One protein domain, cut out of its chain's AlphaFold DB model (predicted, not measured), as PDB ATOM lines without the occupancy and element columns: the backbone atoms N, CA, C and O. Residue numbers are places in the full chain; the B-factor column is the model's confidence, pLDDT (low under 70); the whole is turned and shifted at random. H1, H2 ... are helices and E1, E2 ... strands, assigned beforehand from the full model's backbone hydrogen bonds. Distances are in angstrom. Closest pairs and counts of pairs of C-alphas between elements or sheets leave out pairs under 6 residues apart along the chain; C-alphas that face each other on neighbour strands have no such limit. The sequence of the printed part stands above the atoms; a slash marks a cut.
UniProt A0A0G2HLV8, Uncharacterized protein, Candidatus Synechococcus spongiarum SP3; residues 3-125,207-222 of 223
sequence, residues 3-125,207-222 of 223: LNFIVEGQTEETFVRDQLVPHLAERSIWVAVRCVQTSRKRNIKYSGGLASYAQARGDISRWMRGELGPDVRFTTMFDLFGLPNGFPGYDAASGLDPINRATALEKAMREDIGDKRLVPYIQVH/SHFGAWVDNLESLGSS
ATOM      1  N   LEU A   3      24.630   1.776  30.908       97.75
ATOM      2  CA  LEU A   3      23.403   1.846  31.700       97.75
ATOM      3  C   LEU A   3      23.648   1.326  33.120       97.75
ATOM      4  O   LEU A   3      23.986   0.165  33.327       97.75
ATOM      5  N   ASN A   4      23.465   2.194  34.109       97.44
ATOM      6  CA  ASN A   4      23.644   1.858  35.516       97.44
ATOM      7  C   ASN A   4      22.287   1.607  36.183       97.44
ATOM      8  O   ASN A   4      21.471   2.520  36.307       97.44
ATOM      9  N   PHE A   5      22.059   0.382  36.640       97.50
ATOM     10  CA  PHE A   5      20.898  -0.010  37.423       97.50
ATOM     11  C   PHE A   5      21.136   0.232  38.907       97.50
ATOM     12  O   PHE A   5      22.143  -0.200  39.479       97.50
ATOM     13  N   ILE A   6      20.159   0.875  39.535       95.00
ATOM     14  CA  ILE A   6      20.076   1.046  40.978       95.00
ATOM     15  C   ILE A   6      18.876   0.242  41.474       95.00
ATOM     16  O   ILE A   6      17.731   0.591  41.201       95.00
ATOM     17  N   VAL A   7      19.128  -0.835  42.206       93.19
ATOM     18  CA  VAL A   7      18.079  -1.779  42.613       93.19
ATOM     19  C   VAL A   7      17.906  -1.829  44.126       93.19
ATOM     20  O   VAL A   7      18.778  -1.391  44.878       93.19
ATOM     21  N   GLU A   8      16.771  -2.337  44.591       86.00
ATOM     22  CA  GLU A   8      16.472  -2.410  46.023       86.00
ATOM     23  C   GLU A   8      17.257  -3.516  46.743       86.00
ATOM     24  O   GLU A   8      17.840  -3.276  47.804       86.00
ATOM     25  N   GLY A   9      17.299  -4.721  46.170       87.50
ATOM     26  CA  GLY A   9      17.842  -5.899  46.831       87.50
ATOM     27  C   GLY A   9      18.516  -6.893  45.892       87.50
ATOM     28  O   GLY A   9      18.800  -6.622  44.726       87.50
ATOM     29  N   GLN A  10      18.826  -8.061  46.458       89.12
ATOM     30  CA  GLN A  10      19.576  -9.121  45.784       89.12
ATOM     31  C   GLN A  10      18.758  -9.822  44.689       89.12
ATOM     32  O   GLN A  10      19.332 -10.312  43.716       89.12
ATOM     33  N   THR A  11      17.433  -9.889  44.850       92.00
ATOM     34  CA  THR A  11      16.523 -10.489  43.867       92.00
ATOM     35  C   THR A  11      16.600  -9.719  42.553       92.00
ATOM     36  O   THR A  11      16.895 -10.295  41.510       92.00
ATOM     37  N   GLU A  12      16.422  -8.402  42.627       94.94
ATOM     38  CA  GLU A  12      16.441  -7.492  41.486       94.94
ATOM     39  C   GLU A  12      17.855  -7.410  40.892       94.94
ATOM     40  O   GLU A  12      18.016  -7.421  39.678       94.94
ATOM     41  N   GLU A  13      18.899  -7.404  41.732       95.12
ATOM     42  CA  GLU A  13      20.295  -7.453  41.270       95.12
ATOM     43  C   GLU A  13      20.581  -8.712  40.442       95.12
ATOM     44  O   GLU A  13      21.200  -8.631  39.381       95.12
ATOM     45  N   THR A  14      20.114  -9.869  40.915       95.69
ATOM     46  CA  THR A  14      20.270 -11.163  40.235       95.69
ATOM     47  C   THR A  14      19.489 -11.180  38.927       95.69
ATOM     48  O   THR A  14      20.056 -11.527  37.899       95.69
ATOM     49  N   PHE A  15      18.237 -10.718  38.936       97.44
ATOM     50  CA  PHE A  15      17.423 -10.586  37.729       97.44
ATOM     51  C   PHE A  15      18.087  -9.700  36.667       97.44
ATOM     52  O   PHE A  15      18.236 -10.105  35.515       97.44
ATOM     53  N   VAL A  16      18.549  -8.506  37.056       97.94
ATOM     54  CA  VAL A  16      19.237  -7.599  36.130       97.94
ATOM     55  C   VAL A  16      20.491  -8.265  35.572       97.94
ATOM     56  O   VAL A  16      20.697  -8.244  34.362       97.94
ATOM     57  N   ARG A  17      21.323  -8.858  36.436       97.31
ATOM     58  CA  ARG A  17      22.588  -9.483  36.039       97.31
ATOM     59  C   ARG A  17      22.388 -10.662  35.089       97.31
ATOM     60  O   ARG A  17      23.137 -10.772  34.125       97.31
ATOM     61  N   ASP A  18      21.425 -11.527  35.374       96.69
ATOM     62  CA  ASP A  18      21.313 -12.814  34.690       96.69
ATOM     63  C   ASP A  18      20.415 -12.726  33.446       96.69
ATOM     64  O   ASP A  18      20.650 -13.450  32.487       96.69
ATOM     65  N   GLN A  19      19.452 -11.792  33.410       97.56
ATOM     66  CA  GLN A  19      18.489 -11.671  32.303       97.56
ATOM     67  C   GLN A  19      18.633 -10.362  31.516       97.56
ATOM     68  O   GLN A  19      18.706 -10.381  30.288       97.56
ATOM     69  N   LEU A  20      18.705  -9.204  32.185       97.94
ATOM     70  CA  LEU A  20      18.749  -7.915  31.473       97.94
ATOM     71  C   LEU A  20      20.132  -7.580  30.904       97.94
ATOM     72  O   LEU A  20      20.199  -6.986  29.832       97.94
ATOM     73  N   VAL A  21      21.230  -7.953  31.570       97.81
ATOM     74  CA  VAL A  21      22.592  -7.767  31.032       97.81
ATOM     75  C   VAL A  21      22.757  -8.459  29.674       97.81
ATOM     76  O   VAL A  21      23.123  -7.754  28.732       97.81
ATOM     77  N   PRO A  22      22.503  -9.779  29.516       97.12
ATOM     78  CA  PRO A  22      22.670 -10.421  28.213       97.12
ATOM     79  C   PRO A  22      21.712  -9.843  27.163       97.12
ATOM     80  O   PRO A  22      22.154  -9.507  26.067       97.12
ATOM     81  N   HIS A  23      20.444  -9.614  27.516       97.06
ATOM     82  CA  HIS A  23      19.439  -9.057  26.600       97.06
ATOM     83  C   HIS A  23      19.791  -7.656  26.072       97.06
ATOM     84  O   HIS A  23      19.605  -7.343  24.894       97.06
ATOM     85  N   LEU A  24      20.311  -6.782  26.938       97.38
ATOM     86  CA  LEU A  24      20.686  -5.415  26.567       97.38
ATOM     87  C   LEU A  24      22.063  -5.350  25.884       97.38
ATOM     88  O   LEU A  24      22.297  -4.451  25.070       97.38
ATOM     89  N   ALA A  25      22.949  -6.317  26.139       96.38
ATOM     90  CA  ALA A  25      24.234  -6.419  25.447       96.38
ATOM     91  C   ALA A  25      24.059  -6.632  23.933       96.38
ATOM     92  O   ALA A  25      24.789  -6.021  23.151       96.38
ATOM     93  N   GLU A  26      23.037  -7.386  23.509       94.50
ATOM     94  CA  GLU A  26      22.661  -7.554  22.090       94.50
ATOM     95  C   GLU A  26      22.352  -6.220  21.385       94.50
ATOM     96  O   GLU A  26      22.437  -6.114  20.164       94.50
ATOM     97  N   ARG A  27      22.044  -5.174  22.159       95.12
ATOM     98  CA  ARG A  27      21.727  -3.816  21.690       95.12
ATOM     99  C   ARG A  27      22.850  -2.818  21.973       95.12
ATOM    100  O   ARG A  27      22.627  -1.610  21.972       95.12
ATOM    101  N   SER A  28      24.071  -3.299  22.223       95.06
ATOM    102  CA  SER A  28      25.246  -2.461  22.530       95.06
ATOM    103  C   SER A  28      25.077  -1.567  23.775       95.06
ATOM    104  O   SER A  28      25.661  -0.473  23.881       95.06
ATOM    105  N   ILE A  29      24.280  -2.033  24.742       97.06
ATOM    106  CA  ILE A  29      24.085  -1.392  26.042       97.06
ATOM    107  C   ILE A  29      24.841  -2.198  27.102       97.06
ATOM    108  O   ILE A  29      24.524  -3.348  27.389       97.06
ATOM    109  N   TRP A  30      25.842  -1.569  27.709       96.75
ATOM    110  CA  TRP A  30      26.671  -2.158  28.754       96.75
ATOM    111  C   TRP A  30      26.079  -1.841  30.119       96.75
ATOM    112  O   TRP A  30      26.026  -0.675  30.523       96.75
ATOM    113  N   VAL A  31      25.624  -2.877  30.816       97.50
ATOM    114  CA  VAL A  31      24.896  -2.747  32.076       97.50
ATOM    115  C   VAL A  31      25.822  -2.941  33.276       97.50
ATOM    116  O   VAL A  31      26.604  -3.888  33.329       97.50
ATOM    117  N   ALA A  32      25.693  -2.067  34.271       95.62
ATOM    118  CA  ALA A  32      26.222  -2.268  35.616       95.62
ATOM    119  C   ALA A  32      25.070  -2.182  36.620       95.62
ATOM    120  O   ALA A  32      24.237  -1.290  36.511       95.62
ATOM    121  N   VAL A  33      25.023  -3.070  37.613       94.94
ATOM    122  CA  VAL A  33      23.960  -3.093  38.631       94.94
ATOM    123  C   VAL A  33      24.539  -2.921  40.029       94.94
ATOM    124  O   VAL A  33      25.622  -3.428  40.326       94.94
ATOM    125  N   ARG A  34      23.845  -2.161  40.882       90.50
ATOM    126  CA  ARG A  34      24.178  -2.003  42.304       90.50
ATOM    127  C   ARG A  34      22.915  -1.858  43.145       90.50
ATOM    128  O   ARG A  34      21.984  -1.159  42.747       90.50
ATOM    129  N   CYS A  35      22.919  -2.424  44.348       88.25
ATOM    130  CA  CYS A  35      21.862  -2.172  45.326       88.25
ATOM    131  C   CYS A  35      22.032  -0.811  46.022       88.25
ATOM    132  O   CYS A  35      23.160  -0.388  46.314       88.25
ATOM    133  N   VAL A  36      20.920  -0.157  46.367       80.88
ATOM    134  CA  VAL A  36      20.920   1.035  47.235       80.88
ATOM    135  C   VAL A  36      21.460   0.668  48.623       80.88
ATOM    136  O   VAL A  36      21.186  -0.408  49.153       80.88
ATOM    137  N   GLN A  37      22.232   1.561  49.251       67.12
ATOM    138  CA  GLN A  37      22.702   1.340  50.618       67.12
ATOM    139  C   GLN A  37      21.607   1.695  51.635       67.12
ATOM    140  O   GLN A  37      21.431   2.843  52.034       67.12
ATOM    141  N   THR A  38      20.887   0.691  52.122       53.19
ATOM    142  CA  THR A  38      19.812   0.842  53.114       53.19
ATOM    143  C   THR A  38      20.370   0.816  54.543       53.19
ATOM    144  O   THR A  38      20.231  -0.146  55.287       53.19
ATOM    145  N   SER A  39      21.001   1.921  54.951       43.56
ATOM    146  CA  SER A  39      21.509   2.209  56.307       43.56
ATOM    147  C   SER A  39      22.627   1.299  56.871       43.56
ATOM    148  O   SER A  39      22.613   0.074  56.793       43.56
ATOM    149  N   ARG A  40      23.612   1.916  57.542       41.62
ATOM    150  CA  ARG A  40      24.571   1.231  58.426       41.62
ATOM    151  C   ARG A  40      24.019   1.240  59.853       41.62
ATOM    152  O   ARG A  40      24.209   2.217  60.572       41.62
ATOM    153  N   LYS A  41      23.382   0.161  60.307       35.03
ATOM    154  CA  LYS A  41      23.232  -0.108  61.747       35.03
ATOM    155  C   LYS A  41      24.050  -1.350  62.091       35.03
ATOM    156  O   LYS A  41      23.704  -2.441  61.668       35.03
ATOM    157  N   ARG A  42      25.150  -1.144  62.832       34.47
ATOM    158  CA  ARG A  42      25.953  -2.163  63.545       34.47
ATOM    159  C   ARG A  42      26.061  -3.520  62.822       34.47
ATOM    160  O   ARG A  42      25.302  -4.431  63.121       34.47
ATOM    161  N   ASN A  43      27.037  -3.657  61.922       35.66
ATOM    162  CA  ASN A  43      27.494  -4.936  61.348       35.66
ATOM    163  C   ASN A  43      26.453  -5.847  60.665       35.66
ATOM    164  O   ASN A  43      26.794  -6.975  60.323       35.66
ATOM    165  N   ILE A  44      25.232  -5.378  60.391       36.28
ATOM    166  CA  ILE A  44      24.242  -6.144  59.624       36.28
ATOM    167  C   ILE A  44      23.749  -5.280  58.463       36.28
ATOM    168  O   ILE A  44      23.099  -4.253  58.651       36.28
ATOM    169  N   LYS A  45      24.108  -5.692  57.243       38.16
ATOM    170  CA  LYS A  45      23.647  -5.089  55.989       38.16
ATOM    171  C   LYS A  45      22.255  -5.654  55.689       38.16
ATOM    172  O   LYS A  45      22.139  -6.732  55.114       38.16
ATOM    173  N   TYR A  46      21.200  -4.975  56.133       37.75
ATOM    174  CA  TYR A  46      19.835  -5.359  55.764       37.75
ATOM    175  C   TYR A  46      19.602  -4.975  54.306       37.75
ATOM    176  O   TYR A  46      19.639  -3.796  53.977       37.75
ATOM    177  N   SER A  47      19.405  -5.977  53.452       41.31
ATOM    178  CA  SER A  47      19.101  -5.808  52.028       41.31
ATOM    179  C   SER A  47      17.615  -6.123  51.855       41.31
ATOM    180  O   SER A  47      17.237  -7.293  51.858       41.31
ATOM    181  N   GLY A  48      16.771  -5.095  51.835       49.06
ATOM    182  CA  GLY A  48      15.324  -5.237  51.674       49.06
ATOM    183  C   GLY A  48      14.588  -3.981  52.128       49.06
ATOM    184  O   GLY A  48      14.716  -3.581  53.287       49.06
ATOM    185  N   GLY A  49      13.823  -3.374  51.227       60.31
ATOM    186  CA  GLY A  49      13.073  -2.144  51.452       60.31
ATOM    187  C   GLY A  49      13.913  -0.887  51.264       60.31
ATOM    188  O   GLY A  49      14.951  -0.712  51.908       60.31
ATOM    189  N   LEU A  50      13.424   0.060  50.460       72.88
ATOM    190  CA  LEU A  50      13.984   1.406  50.387       72.88
ATOM    191  C   LEU A  50      13.691   2.172  51.696       72.88
ATOM    192  O   LEU A  50      12.723   2.915  51.802       72.88
ATOM    193  N   ALA A  51      14.534   2.007  52.721       73.19
ATOM    194  CA  ALA A  51      14.263   2.523  54.072       73.19
ATOM    195  C   ALA A  51      14.045   4.051  54.151       73.19
ATOM    196  O   ALA A  51      13.308   4.538  55.007       73.19
ATOM    197  N   SER A  52      14.705   4.823  53.284       86.00
ATOM    198  CA  SER A  52      14.559   6.277  53.217       86.00
ATOM    199  C   SER A  52      14.833   6.781  51.808       86.00
ATOM    200  O   SER A  52      15.935   6.602  51.283       86.00
ATOM    201  N   TYR A  53      13.861   7.491  51.230       90.44
ATOM    202  CA  TYR A  53      14.044   8.134  49.932       90.44
ATOM    203  C   TYR A  53      15.179   9.161  49.973       90.44
ATOM    204  O   TYR A  53      15.989   9.209  49.059       90.44
ATOM    205  N   ALA A  54      15.314   9.930  51.058       89.88
ATOM    206  CA  ALA A  54      16.380  10.925  51.184       89.88
ATOM    207  C   ALA A  54      17.786  10.299  51.100       89.88
ATOM    208  O   ALA A  54      18.678  10.864  50.464       89.88
ATOM    209  N   GLN A  55      17.978   9.119  51.702       86.19
ATOM    210  CA  GLN A  55      19.237   8.373  51.604       86.19
ATOM    211  C   GLN A  55      19.466   7.868  50.178       86.19
ATOM    212  O   GLN A  55      20.516   8.140  49.597       86.19
ATOM    213  N   ALA A  56      18.454   7.220  49.595       88.69
ATOM    214  CA  ALA A  56      18.511   6.720  48.226       88.69
ATOM    215  C   ALA A  56      18.822   7.836  47.220       88.69
ATOM    216  O   ALA A  56      19.754   7.718  46.431       88.69
ATOM    217  N   ARG A  57      18.113   8.965  47.310       92.62
ATOM    218  CA  ARG A  57      18.338  10.167  46.502       92.62
ATOM    219  C   ARG A  57      19.777  10.649  46.621       92.62
ATOM    220  O   ARG A  57      20.411  10.933  45.606       92.62
ATOM    221  N   GLY A  58      20.301  10.750  47.843       90.69
ATOM    222  CA  GLY A  58      21.680  11.166  48.097       90.69
ATOM    223  C   GLY A  58      22.714  10.246  47.444       90.69
ATOM    224  O   GLY A  58      23.656  10.739  46.816       90.69
ATOM    225  N   ASP A  59      22.521   8.932  47.545       88.06
ATOM    226  CA  ASP A  59      23.413   7.929  46.962       88.06
ATOM    227  C   ASP A  59      23.345   7.908  45.435       88.06
ATOM    228  O   ASP A  59      24.391   7.981  44.784       88.06
ATOM    229  N   ILE A  60      22.135   7.914  44.866       91.62
ATOM    230  CA  ILE A  60      21.898   8.011  43.419       91.62
ATOM    231  C   ILE A  60      22.569   9.273  42.878       91.62
ATOM    232  O   ILE A  60      23.396   9.205  41.973       91.62
ATOM    233  N   SER A  61      22.308  10.423  43.501       92.94
ATOM    234  CA  SER A  61      22.852  11.711  43.059       92.94
ATOM    235  C   SER A  61      24.378  11.749  43.143       92.94
ATOM    236  O   SER A  61      25.042  12.318  42.278       92.94
ATOM    237  N   ARG A  62      24.966  11.160  44.195       90.81
ATOM    238  CA  ARG A  62      26.424  11.058  44.338       90.81
ATOM    239  C   ARG A  62      27.023  10.205  43.227       90.81
ATOM    240  O   ARG A  62      28.038  10.601  42.661       90.81
ATOM    241  N   TRP A  63      26.401   9.076  42.913       89.56
ATOM    242  CA  TRP A  63      26.888   8.190  41.866       89.56
ATOM    243  C   TRP A  63      26.771   8.832  40.482       89.56
ATOM    244  O   TRP A  63      27.751   8.872  39.743       89.56
ATOM    245  N   MET A  64      25.630   9.448  40.175       93.69
ATOM    246  CA  MET A  64      25.421  10.147  38.905       93.69
ATOM    247  C   MET A  64      26.434  11.274  38.665       93.69
ATOM    248  O   MET A  64      26.787  11.544  37.518       93.69
ATOM    249  N   ARG A  65      26.934  11.931  39.721       92.62
ATOM    250  CA  ARG A  65      28.021  12.921  39.603       92.62
ATOM    251  C   ARG A  65      29.391  12.299  39.326       92.62
ATOM    252  O   ARG A  65      30.221  12.958  38.714       92.62
ATOM    253  N   GLY A  66      29.640  11.081  39.808       90.38
ATOM    254  CA  GLY A  66      30.911  10.378  39.608       90.38
ATOM    255  C   GLY A  66      31.046   9.743  38.224       90.38
ATOM    256  O   GLY A  66      32.151   9.599  37.715       90.38
ATOM    257  N   GLU A  67      29.924   9.401  37.599       90.88
ATOM    258  CA  GLU A  67      29.870   8.800  36.268       90.88
ATOM    259  C   GLU A  67      29.471   9.862  35.241       90.88
ATOM    260  O   GLU A  67      28.306  10.255  35.138       90.88
ATOM    261  N   LEU A  68      30.447  10.347  34.480       88.12
ATOM    262  CA  LEU A  68      30.248  11.372  33.459       88.12
ATOM    263  C   LEU A  68      30.286  10.756  32.055       88.12
ATOM    264  O   LEU A  68      30.945   9.742  31.809       88.12
ATOM    265  N   GLY A  69      29.575  11.391  31.128       90.19
ATOM    266  CA  GLY A  69      29.575  11.023  29.714       90.19
ATOM    267  C   GLY A  69      28.205  11.202  29.059       90.19
ATOM    268  O   GLY A  69      27.178  11.002  29.716       90.19
ATOM    269  N   PRO A  70      28.165  11.572  27.767       89.50
ATOM    270  CA  PRO A  70      26.915  11.683  27.012       89.50
ATOM    271  C   PRO A  70      26.237  10.317  26.801       89.50
ATOM    272  O   PRO A  70      25.023  10.249  26.602       89.50
ATOM    273  N   ASP A  71      27.010   9.237  26.909       93.06
ATOM    274  CA  ASP A  71      26.628   7.837  26.740       93.06
ATOM    275  C   ASP A  71      26.271   7.135  28.062       93.06
ATOM    276  O   ASP A  71      26.175   5.911  28.089       93.06
ATOM    277  N   VAL A  72      26.123   7.875  29.168       95.94
ATOM    278  CA  VAL A  72      25.777   7.304  30.478       95.94
ATOM    279  C   VAL A  72      24.304   7.530  30.776       95.94
ATOM    280  O   VAL A  72      23.802   8.655  30.698       95.94
ATOM    281  N   ARG A  73      23.614   6.460  31.160       97.25
ATOM    282  CA  ARG A  73      22.235   6.471  31.648       97.25
ATOM    283  C   ARG A  73      22.129   5.730  32.972       97.25
ATOM    284  O   ARG A  73      22.993   4.927  33.330       97.25
ATOM    285  N   PHE A  74      21.060   6.026  33.695       97.56
ATOM    286  CA  PHE A  74      20.721   5.412  34.970       97.56
ATOM    287  C   PHE A  74      19.280   4.947  34.928       97.56
ATOM    288  O   PHE A  74      18.429   5.626  34.359       97.56
ATOM    289  N   THR A  75      18.995   3.828  35.570       98.38
ATOM    290  CA  THR A  75      17.631   3.360  35.789       98.38
ATOM    291  C   THR A  75      17.507   2.756  37.178       98.38
ATOM    292  O   THR A  75      18.512   2.529  37.859       98.38
ATOM    293  N   THR A  76      16.277   2.544  37.624       97.25
ATOM    294  CA  THR A  76      15.987   1.966  38.934       97.25
ATOM    295  C   THR A  76      15.165   0.699  38.785       97.25
ATOM    296  O   THR A  76      14.562   0.472  37.749       97.25
ATOM    297  N   MET A  77      15.130  -0.125  39.823       96.12
ATOM    298  CA  MET A  77      14.117  -1.168  39.975       96.12
ATOM    299  C   MET A  77      13.807  -1.278  41.466       96.12
ATOM    300  O   MET A  77      14.563  -1.893  42.222       96.12
ATOM    301  N   PHE A  78      12.759  -0.573  41.889       94.06
ATOM    302  CA  PHE A  78      12.304  -0.521  43.282       94.06
ATOM    303  C   PHE A  78      10.905  -1.105  43.398       94.06
ATOM    304  O   PHE A  78      10.067  -0.825  42.543       94.06
ATOM    305  N   ASP A  79      10.638  -1.859  44.461       91.75
ATOM    306  CA  ASP A  79       9.316  -2.438  44.688       91.75
ATOM    307  C   ASP A  79       8.352  -1.330  45.144       91.75
ATOM    308  O   ASP A  79       8.600  -0.639  46.137       91.75
ATOM    309  N   LEU A  80       7.211  -1.169  44.461       91.81
ATOM    310  CA  LEU A  80       6.196  -0.164  44.806       91.81
ATOM    311  C   LEU A  80       5.723  -0.286  46.266       91.81
ATOM    312  O   LEU A  80       5.501   0.726  46.931       91.81
ATOM    313  N   PHE A  81       5.576  -1.514  46.776       84.56
ATOM    314  CA  PHE A  81       5.211  -1.768  48.176       84.56
ATOM    315  C   PHE A  81       6.299  -1.378  49.178       84.56
ATOM    316  O   PHE A  81       5.982  -1.109  50.337       84.56
ATOM    317  N   GLY A  82       7.563  -1.393  48.754       82.75
ATOM    318  CA  GLY A  82       8.723  -1.085  49.585       82.75
ATOM    319  C   GLY A  82       9.045   0.406  49.663       82.75
ATOM    320  O   GLY A  82       9.954   0.787  50.406       82.75
ATOM    321  N   LEU A  83       8.327   1.258  48.919       89.31
ATOM    322  CA  LEU A  83       8.607   2.689  48.881       89.31
ATOM    323  C   LEU A  83       8.229   3.387  50.200       89.31
ATOM    324  O   LEU A  83       7.129   3.193  50.720       89.31
ATOM    325  N   PRO A  84       9.111   4.245  50.744       89.00
ATOM    326  CA  PRO A  84       8.856   4.956  51.987       89.00
ATOM    327  C   PRO A  84       7.885   6.119  51.753       89.00
ATOM    328  O   PRO A  84       7.913   6.755  50.705       89.00
ATOM    329  N   ASN A  85       7.115   6.502  52.776       86.38
ATOM    330  CA  ASN A  85       6.163   7.625  52.690       86.38
ATOM    331  C   ASN A  85       6.807   8.963  52.267       86.38
ATOM    332  O   ASN A  85       6.132   9.836  51.742       86.38
ATOM    333  N   GLY A  86       8.115   9.135  52.494       89.94
ATOM    334  CA  GLY A  86       8.869  10.316  52.058       89.94
ATOM    335  C   GLY A  86       9.286  10.307  50.581       89.94
ATOM    336  O   GLY A  86      10.131  11.115  50.203       89.94
ATOM    337  N   PHE A  87       8.790   9.368  49.770       94.88
ATOM    338  CA  PHE A  87       9.047   9.327  48.331       94.88
ATOM    339  C   PHE A  87       8.333  10.498  47.621       94.88
ATOM    340  O   PHE A  87       7.216  10.860  48.000       94.88
ATOM    341  N   PRO A  88       8.938  11.132  46.602       96.50
ATOM    342  CA  PRO A  88       8.337  12.270  45.918       96.50
ATOM    343  C   PRO A  88       7.019  11.866  45.253       96.50
ATOM    344  O   PRO A  88       6.937  10.849  44.570       96.50
ATOM    345  N   GLY A  89       5.973  12.665  45.470       95.38
ATOM    346  CA  GLY A  89       4.640  12.401  44.925       95.38
ATOM    347  C   GLY A  89       3.856  11.278  45.620       95.38
ATOM    348  O   GLY A  89       2.771  10.950  45.147       95.38
ATOM    349  N   TYR A  90       4.347  10.715  46.735       93.44
ATOM    350  CA  TYR A  90       3.717   9.569  47.410       93.44
ATOM    351  C   TYR A  90       2.252   9.806  47.796       93.44
ATOM    352  O   TYR A  90       1.387   8.995  47.458       93.44
ATOM    353  N   ASP A  91       1.962  10.936  48.443       93.00
ATOM    354  CA  ASP A  91       0.601  11.277  48.869       93.00
ATOM    355  C   ASP A  91      -0.310  11.600  47.676       93.00
ATOM    356  O   ASP A  91      -1.462  11.177  47.641       93.00
ATOM    357  N   ALA A  92       0.217  12.297  46.664       93.50
ATOM    358  CA  ALA A  92      -0.534  12.671  45.463       93.50
ATOM    359  C   ALA A  92      -0.885  11.463  44.578       93.50
ATOM    360  O   ALA A  92      -1.908  11.472  43.901       93.50
ATOM    361  N   ALA A  93      -0.056  10.416  44.596       93.38
ATOM    362  CA  ALA A  93      -0.311   9.158  43.900       93.38
ATOM    363  C   ALA A  93      -1.195   8.191  44.717       93.38
ATOM    364  O   ALA A  93      -1.441   7.051  44.304       93.38
ATOM    365  N   SER A  94      -1.663   8.610  45.898       89.12
ATOM    366  CA  SER A  94      -2.574   7.817  46.716       89.12
ATOM    367  C   SER A  94      -3.936   7.666  46.035       89.12
ATOM    368  O   SER A  94      -4.490   8.623  45.507       89.12
ATOM    369  N   GLY A  95      -4.481   6.448  46.040       87.69
ATOM    370  CA  GLY A  95      -5.773   6.136  45.417       87.69
ATOM    371  C   GLY A  95      -5.740   5.875  43.906       87.69
ATOM    372  O   GLY A  95      -6.748   5.423  43.372       87.69
ATOM    373  N   LEU A  96      -4.608   6.095  43.228       92.38
ATOM    374  CA  LEU A  96      -4.422   5.646  41.844       92.38
ATOM    375  C   LEU A  96      -4.332   4.114  41.779       92.38
ATOM    376  O   LEU A  96      -3.879   3.468  42.731       92.38
ATOM    377  N   ASP A  97      -4.720   3.536  40.640       92.50
ATOM    378  CA  ASP A  97      -4.434   2.129  40.361       92.50
ATOM    379  C   ASP A  97      -2.912   1.877  40.327       92.50
ATOM    380  O   ASP A  97      -2.127   2.818  40.169       92.50
ATOM    381  N   PRO A  98      -2.459   0.623  40.503       92.62
ATOM    382  CA  PRO A  98      -1.045   0.326  40.725       92.62
ATOM    383  C   PRO A  98      -0.100   0.819  39.622       92.62
ATOM    384  O   PRO A  98       0.985   1.315  39.937       92.62
ATOM    385  N   ILE A  99      -0.516   0.733  38.356       94.94
ATOM    386  CA  ILE A  99       0.298   1.126  37.201       94.94
ATOM    387  C   ILE A  99       0.385   2.653  37.113       94.94
ATOM    388  O   ILE A  99       1.482   3.215  37.012       94.94
ATOM    389  N   ASN A 100      -0.750   3.351  37.226       95.75
ATOM    390  CA  ASN A 100      -0.757   4.815  37.233       95.75
ATOM    391  C   ASN A 100      -0.039   5.384  38.462       95.75
ATOM    392  O   ASN A 100       0.639   6.408  38.364       95.75
ATOM    393  N   ARG A 101      -0.122   4.698  39.607       95.69
ATOM    394  CA  ARG A 101       0.645   5.034  40.809       95.69
ATOM    395  C   ARG A 101       2.146   4.931  40.552       95.69
ATOM    396  O   ARG A 101       2.853   5.894  40.836       95.69
ATOM    397  N   ALA A 102       2.633   3.810  40.015       96.75
ATOM    398  CA  ALA A 102       4.051   3.646  39.683       96.75
ATOM    399  C   ALA A 102       4.520   4.740  38.710       96.75
ATOM    400  O   ALA A 102       5.470   5.459  39.011       96.75
ATOM    401  N   THR A 103       3.767   4.970  37.632       97.75
ATOM    402  CA  THR A 103       4.066   5.994  36.615       97.75
ATOM    403  C   THR A 103       4.143   7.410  37.205       97.75
ATOM    404  O   THR A 103       5.044   8.192  36.883       97.75
ATOM    405  N   ALA A 104       3.211   7.768  38.096       98.12
ATOM    406  CA  ALA A 104       3.210   9.068  38.763       98.12
ATOM    407  C   ALA A 104       4.439   9.249  39.671       98.12
ATOM    408  O   ALA A 104       5.059  10.315  39.668       98.12
ATOM    409  N   LEU A 105       4.820   8.202  40.408       98.00
ATOM    410  CA  LEU A 105       5.986   8.212  41.293       98.00
ATOM    411  C   LEU A 105       7.304   8.244  40.511       98.00
ATOM    412  O   LEU A 105       8.210   8.988  40.874       98.00
ATOM    413  N   GLU A 106       7.405   7.513  39.402       98.44
ATOM    414  CA  GLU A 106       8.548   7.567  38.481       98.44
ATOM    415  C   GLU A 106       8.748   8.982  37.932       98.44
ATOM    416  O   GLU A 106       9.862   9.513  37.935       98.44
ATOM    417  N   LYS A 107       7.657   9.635  37.509       98.12
ATOM    418  CA  LYS A 107       7.690  11.030  37.058       98.12
ATOM    419  C   LYS A 107       8.173  11.963  38.170       98.12
ATOM    420  O   LYS A 107       9.083  12.755  37.927       98.12
ATOM    421  N   ALA A 108       7.608  11.846  39.371       98.06
ATOM    422  CA  ALA A 108       7.983  12.677  40.511       98.06
ATOM    423  C   ALA A 108       9.452  12.465  40.924       98.06
ATOM    424  O   ALA A 108      10.159  13.427  41.216       98.06
ATOM    425  N   MET A 109       9.950  11.226  40.877       97.56
ATOM    426  CA  MET A 109      11.358  10.906  41.127       97.56
ATOM    427  C   MET A 109      12.284  11.525  40.077       97.56
ATOM    428  O   MET A 109      13.327  12.083  40.424       97.56
ATOM    429  N   ARG A 110      11.914  11.454  38.792       97.38
ATOM    430  CA  ARG A 110      12.682  12.086  37.709       97.38
ATOM    431  C   ARG A 110      12.795  13.594  37.906       97.38
ATOM    432  O   ARG A 110      13.873  14.152  37.718       97.38
ATOM    433  N   GLU A 111      11.692  14.242  38.275       97.69
ATOM    434  CA  GLU A 111      11.636  15.685  38.530       97.69
ATOM    435  C   GLU A 111      12.451  16.078  39.772       97.69
ATOM    436  O   GLU A 111      13.235  17.022  39.707       97.69
ATOM    437  N   ASP A 112      12.340  15.320  40.867       97.56
ATOM    438  CA  ASP A 112      13.073  15.575  42.113       97.56
ATOM    439  C   ASP A 112      14.597  15.372  41.984       97.56
ATOM    440  O   ASP A 112      15.384  16.116  42.586       97.56
ATOM    441  N   ILE A 113      15.038  14.383  41.198       96.50
ATOM    442  CA  ILE A 113      16.465  14.169  40.908       96.50
ATOM    443  C   ILE A 113      16.979  15.196  39.893       96.50
ATOM    444  O   ILE A 113      18.110  15.668  40.025       96.50
ATOM    445  N   GLY A 114      16.163  15.568  38.903       96.12
ATOM    446  CA  GLY A 114      16.454  16.664  37.976       96.12
ATOM    447  C   GLY A 114      17.562  16.385  36.949       96.12
ATOM    448  O   GLY A 114      18.048  17.316  36.309       96.12
ATOM    449  N   ASP A 115      17.968  15.127  36.764       95.06
ATOM    450  CA  ASP A 115      18.997  14.729  35.798       95.06
ATOM    451  C   ASP A 115      18.385  13.881  34.671       95.06
ATOM    452  O   ASP A 115      17.834  12.803  34.895       95.06
ATOM    453  N   LYS A 116      18.513  14.371  33.432       93.88
ATOM    454  CA  LYS A 116      17.928  13.767  32.221       93.88
ATOM    455  C   LYS A 116      18.494  12.386  31.881       93.88
ATOM    456  O   LYS A 116      17.931  11.695  31.040       93.88
ATOM    457  N   ARG A 117      19.615  11.989  32.491       95.81
ATOM    458  CA  ARG A 117      20.207  10.657  32.309       95.81
ATOM    459  C   ARG A 117      19.443   9.571  33.066       95.81
ATOM    460  O   ARG A 117      19.712   8.397  32.821       95.81
ATOM    461  N   LEU A 118      18.540   9.943  33.979       97.06
ATOM    462  CA  LEU A 118      17.725   9.009  34.745       97.06
ATOM    463  C   LEU A 118      16.447   8.616  33.990       97.06
ATOM    464  O   LEU A 118      15.615   9.458  33.654       97.06
ATOM    465  N   VAL A 119      16.266   7.310  33.829       97.25
ATOM    466  CA  VAL A 119      15.047   6.648  33.368       97.25
ATOM    467  C   VAL A 119      14.515   5.828  34.548       97.25
ATOM    468  O   VAL A 119      14.892   4.666  34.688       97.25
ATOM    469  N   PRO A 120      13.750   6.423  35.480       97.56
ATOM    470  CA  PRO A 120      13.321   5.707  36.674       97.56
ATOM    471  C   PRO A 120      12.289   4.639  36.322       97.56
ATOM    472  O   PRO A 120      11.483   4.826  35.412       97.56
ATOM    473  N   TYR A 121      12.325   3.551  37.079       98.25
ATOM    474  CA  TYR A 121      11.345   2.478  37.043       98.25
ATOM    475  C   TYR A 121      11.049   1.952  38.449       98.25
ATOM    476  O   TYR A 121      11.953   1.784  39.283       98.25
ATOM    477  N   ILE A 122       9.766   1.732  38.708       97.12
ATOM    478  CA  ILE A 122       9.213   1.164  39.932       97.12
ATOM    479  C   ILE A 122       8.461  -0.106  39.540       97.12
ATOM    480  O   ILE A 122       7.452  -0.051  38.845       97.12
ATOM    481  N   GLN A 123       8.917  -1.250  40.042       96.06
ATOM    482  CA  GLN A 123       8.230  -2.518  39.857       96.06
ATOM    483  C   GLN A 123       6.871  -2.453  40.557       96.06
ATOM    484  O   GLN A 123       6.789  -2.304  41.784       96.06
ATOM    485  N   VAL A 124       5.794  -2.565  39.778       94.06
ATOM    486  CA  VAL A 124       4.434  -2.577  40.319       94.06
ATOM    487  C   VAL A 124       4.318  -3.730  41.312       94.06
ATOM    488  O   VAL A 124       4.691  -4.864  41.015       94.06
ATOM    489  N   HIS A 125       3.813  -3.407  42.502       90.50
ATOM    490  CA  HIS A 125       3.798  -4.277  43.675       90.50
ATOM    491  C   HIS A 125       5.188  -4.618  44.209       90.50
ATOM    492  O   HIS A 125       5.719  -3.892  45.052       90.50
ATOM    493  N   SER A 207       2.679  -5.113  31.163       96.00
ATOM    494  CA  SER A 207       2.757  -3.997  30.215       96.00
ATOM    495  C   SER A 207       3.630  -2.827  30.683       96.00
ATOM    496  O   SER A 207       4.347  -2.241  29.872       96.00
ATOM    497  N   HIS A 208       3.606  -2.483  31.977       97.81
ATOM    498  CA  HIS A 208       4.424  -1.400  32.529       97.81
ATOM    499  C   HIS A 208       5.900  -1.809  32.586       97.81
ATOM    500  O   HIS A 208       6.761  -1.052  32.133       97.81
ATOM    501  N   PHE A 209       6.191  -3.044  33.009       98.38
ATOM    502  CA  PHE A 209       7.519  -3.650  32.865       98.38
ATOM    503  C   PHE A 209       7.983  -3.692  31.398       98.38
ATOM    504  O   PHE A 209       9.098  -3.275  31.089       98.38
ATOM    505  N   GLY A 210       7.129  -4.150  30.481       98.06
ATOM    506  CA  GLY A 210       7.427  -4.245  29.053       98.06
ATOM    507  C   GLY A 210       7.813  -2.896  28.449       98.06
ATOM    508  O   GLY A 210       8.874  -2.781  27.835       98.06
ATOM    509  N   ALA A 211       7.016  -1.861  28.727       98.06
ATOM    510  CA  ALA A 211       7.280  -0.496  28.281       98.06
ATOM    511  C   ALA A 211       8.597   0.070  28.836       98.06
ATOM    512  O   ALA A 211       9.295   0.825  28.154       98.06
ATOM    513  N   TRP A 212       8.967  -0.292  30.068       98.38
ATOM    514  CA  TRP A 212      10.265   0.083  30.618       98.38
ATOM    515  C   TRP A 212      11.416  -0.587  29.874       98.38
ATOM    516  O   TRP A 212      12.351   0.110  29.475       98.38
ATOM    517  N   VAL A 213      11.348  -1.899  29.632       98.00
ATOM    518  CA  VAL A 213      12.411  -2.587  28.888       98.00
ATOM    519  C   VAL A 213      12.507  -2.037  27.461       98.00
ATOM    520  O   VAL A 213      13.614  -1.741  27.024       98.00
ATOM    521  N   ASP A 214      11.389  -1.772  26.775       97.62
ATOM    522  CA  ASP A 214      11.377  -1.084  25.469       97.62
ATOM    523  C   ASP A 214      12.120   0.256  25.494       97.62
ATOM    524  O   ASP A 214      12.942   0.557  24.622       97.62
ATOM    525  N   ASN A 215      11.875   1.061  26.528       97.00
ATOM    526  CA  ASN A 215      12.564   2.330  26.704       97.00
ATOM    527  C   ASN A 215      14.077   2.121  26.887       97.00
ATOM    528  O   ASN A 215      14.870   2.811  26.245       97.00
ATOM    529  N   LEU A 216      14.492   1.136  27.692       97.25
ATOM    530  CA  LEU A 216      15.910   0.809  27.867       97.25
ATOM    531  C   LEU A 216      16.570   0.380  26.553       97.25
ATOM    532  O   LEU A 216      17.674   0.832  26.258       97.25
ATOM    533  N   GLU A 217      15.897  -0.439  25.750       96.31
ATOM    534  CA  GLU A 217      16.393  -0.881  24.443       96.31
ATOM    535  C   GLU A 217      16.618   0.293  23.483       96.31
ATOM    536  O   GLU A 217      17.630   0.341  22.780       96.31
ATOM    537  N   SER A 218      15.728   1.291  23.509       95.00
ATOM    538  CA  SER A 218      15.832   2.488  22.666       95.00
ATOM    539  C   SER A 218      17.069   3.355  22.960       95.00
ATOM    540  O   SER A 218      17.508   4.128  22.102       95.00
ATOM    541  N   LEU A 219      17.690   3.192  24.138       91.81
ATOM    542  CA  LEU A 219      18.917   3.906  24.506       91.81
ATOM    543  C   LEU A 219      20.120   3.473  23.656       91.81
ATOM    544  O   LEU A 219      21.058   4.253  23.493       91.81
ATOM    545  N   GLY A 220      20.116   2.243  23.135       78.31
ATOM    546  CA  GLY A 220      21.167   1.721  22.255       78.31
ATOM    547  C   GLY A 220      21.052   2.233  20.818       78.31
ATOM    548  O   GLY A 220      22.066   2.429  20.156       78.31
ATOM    549  N   SER A 221      19.827   2.517  20.369       63.94
ATOM    550  CA  SER A 221      19.509   2.950  19.000       63.94
ATOM    551  C   SER A 221      19.712   4.447  18.749       63.94
ATOM    552  O   SER A 221      19.529   4.912  17.629       63.94
ATOM    553  N   SER A 222      20.077   5.219  19.777       51.88
ATOM    554  CA  SER A 222      20.433   6.636  19.642       51.88
ATOM    555  C   SER A 222      21.915   6.775  19.263       51.88
ATOM    556  O   SER A 222      22.734   7.156  20.102       51.88
TER     557      SER A 222
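Overview. This is residues 3 to 125 and 207 to 222 of the 223 residues of an uncharacterized protein of Candidatus Synechococcus spongiarum SP3 (UniProt A0A0G2HLV8). A small, strongly twisted three-stranded sheet is sandwiched between H1 on one face and H2 on the opposite face, while H3 and H4 lie toward its E3 side. The 139 printed residues hold four named helices and three named strands, E1 H1 E2 H2 E3 H3 H4; the sheet, E2 E1 E3, is parallel. The class is mixed, helices and strands. The whole is compact, with a radius of gyration of the C-alphas of 14.6 A and spans of 39 by 37 by 26 A.

Arrangement. Inner strand E1, residues 3 to 7, pairs with edge strands E2, residues 30 to 35 (N 5 to O 32, 2.7 A), and E3, residues 72 to 79 (N 6 to O 75, 2.9 A). H1, residues 10 to 25, runs along the strands over E2 and E1 at a height of 8.4 A; its closest C-alphas to E2 are Val 21 and Val 31, 5.6 A. H2, residues 53 to 66, lies over E1 on the opposite face, at 10.2 A. E1, H1, E2 form a strand-helix-strand unit, two parallel neighbours joined through a helix; E2, H2, E3 form a split one, with E1 between; both crossovers are right-handed. H3, residues 98 to 113, is not on the sheet; H4, residues 207 to 218, only just grazes it with residues 212 to 216. Every O i to N i+4 pair is within hydrogen-bond range in H2, H3 and H4, and 10 of 12 in H1.

Along the chain. E1 begins at C-alpha 3 (23.403, 1.846, 31.700). E3 spans 23.8 A, H3 22.3 A and H1 21.0 A. H4 ends at C-alpha 218 (15.832, 2.488, 22.666).

Size, cuts and confidence. Residues 126 to 206 are not printed; C-alphas 125 and 207 are 13.5 A apart. Links E2 to H2 and E3 to H3 are long. pLDDT is under 70 at residues 37 to 49 and 221 to 222.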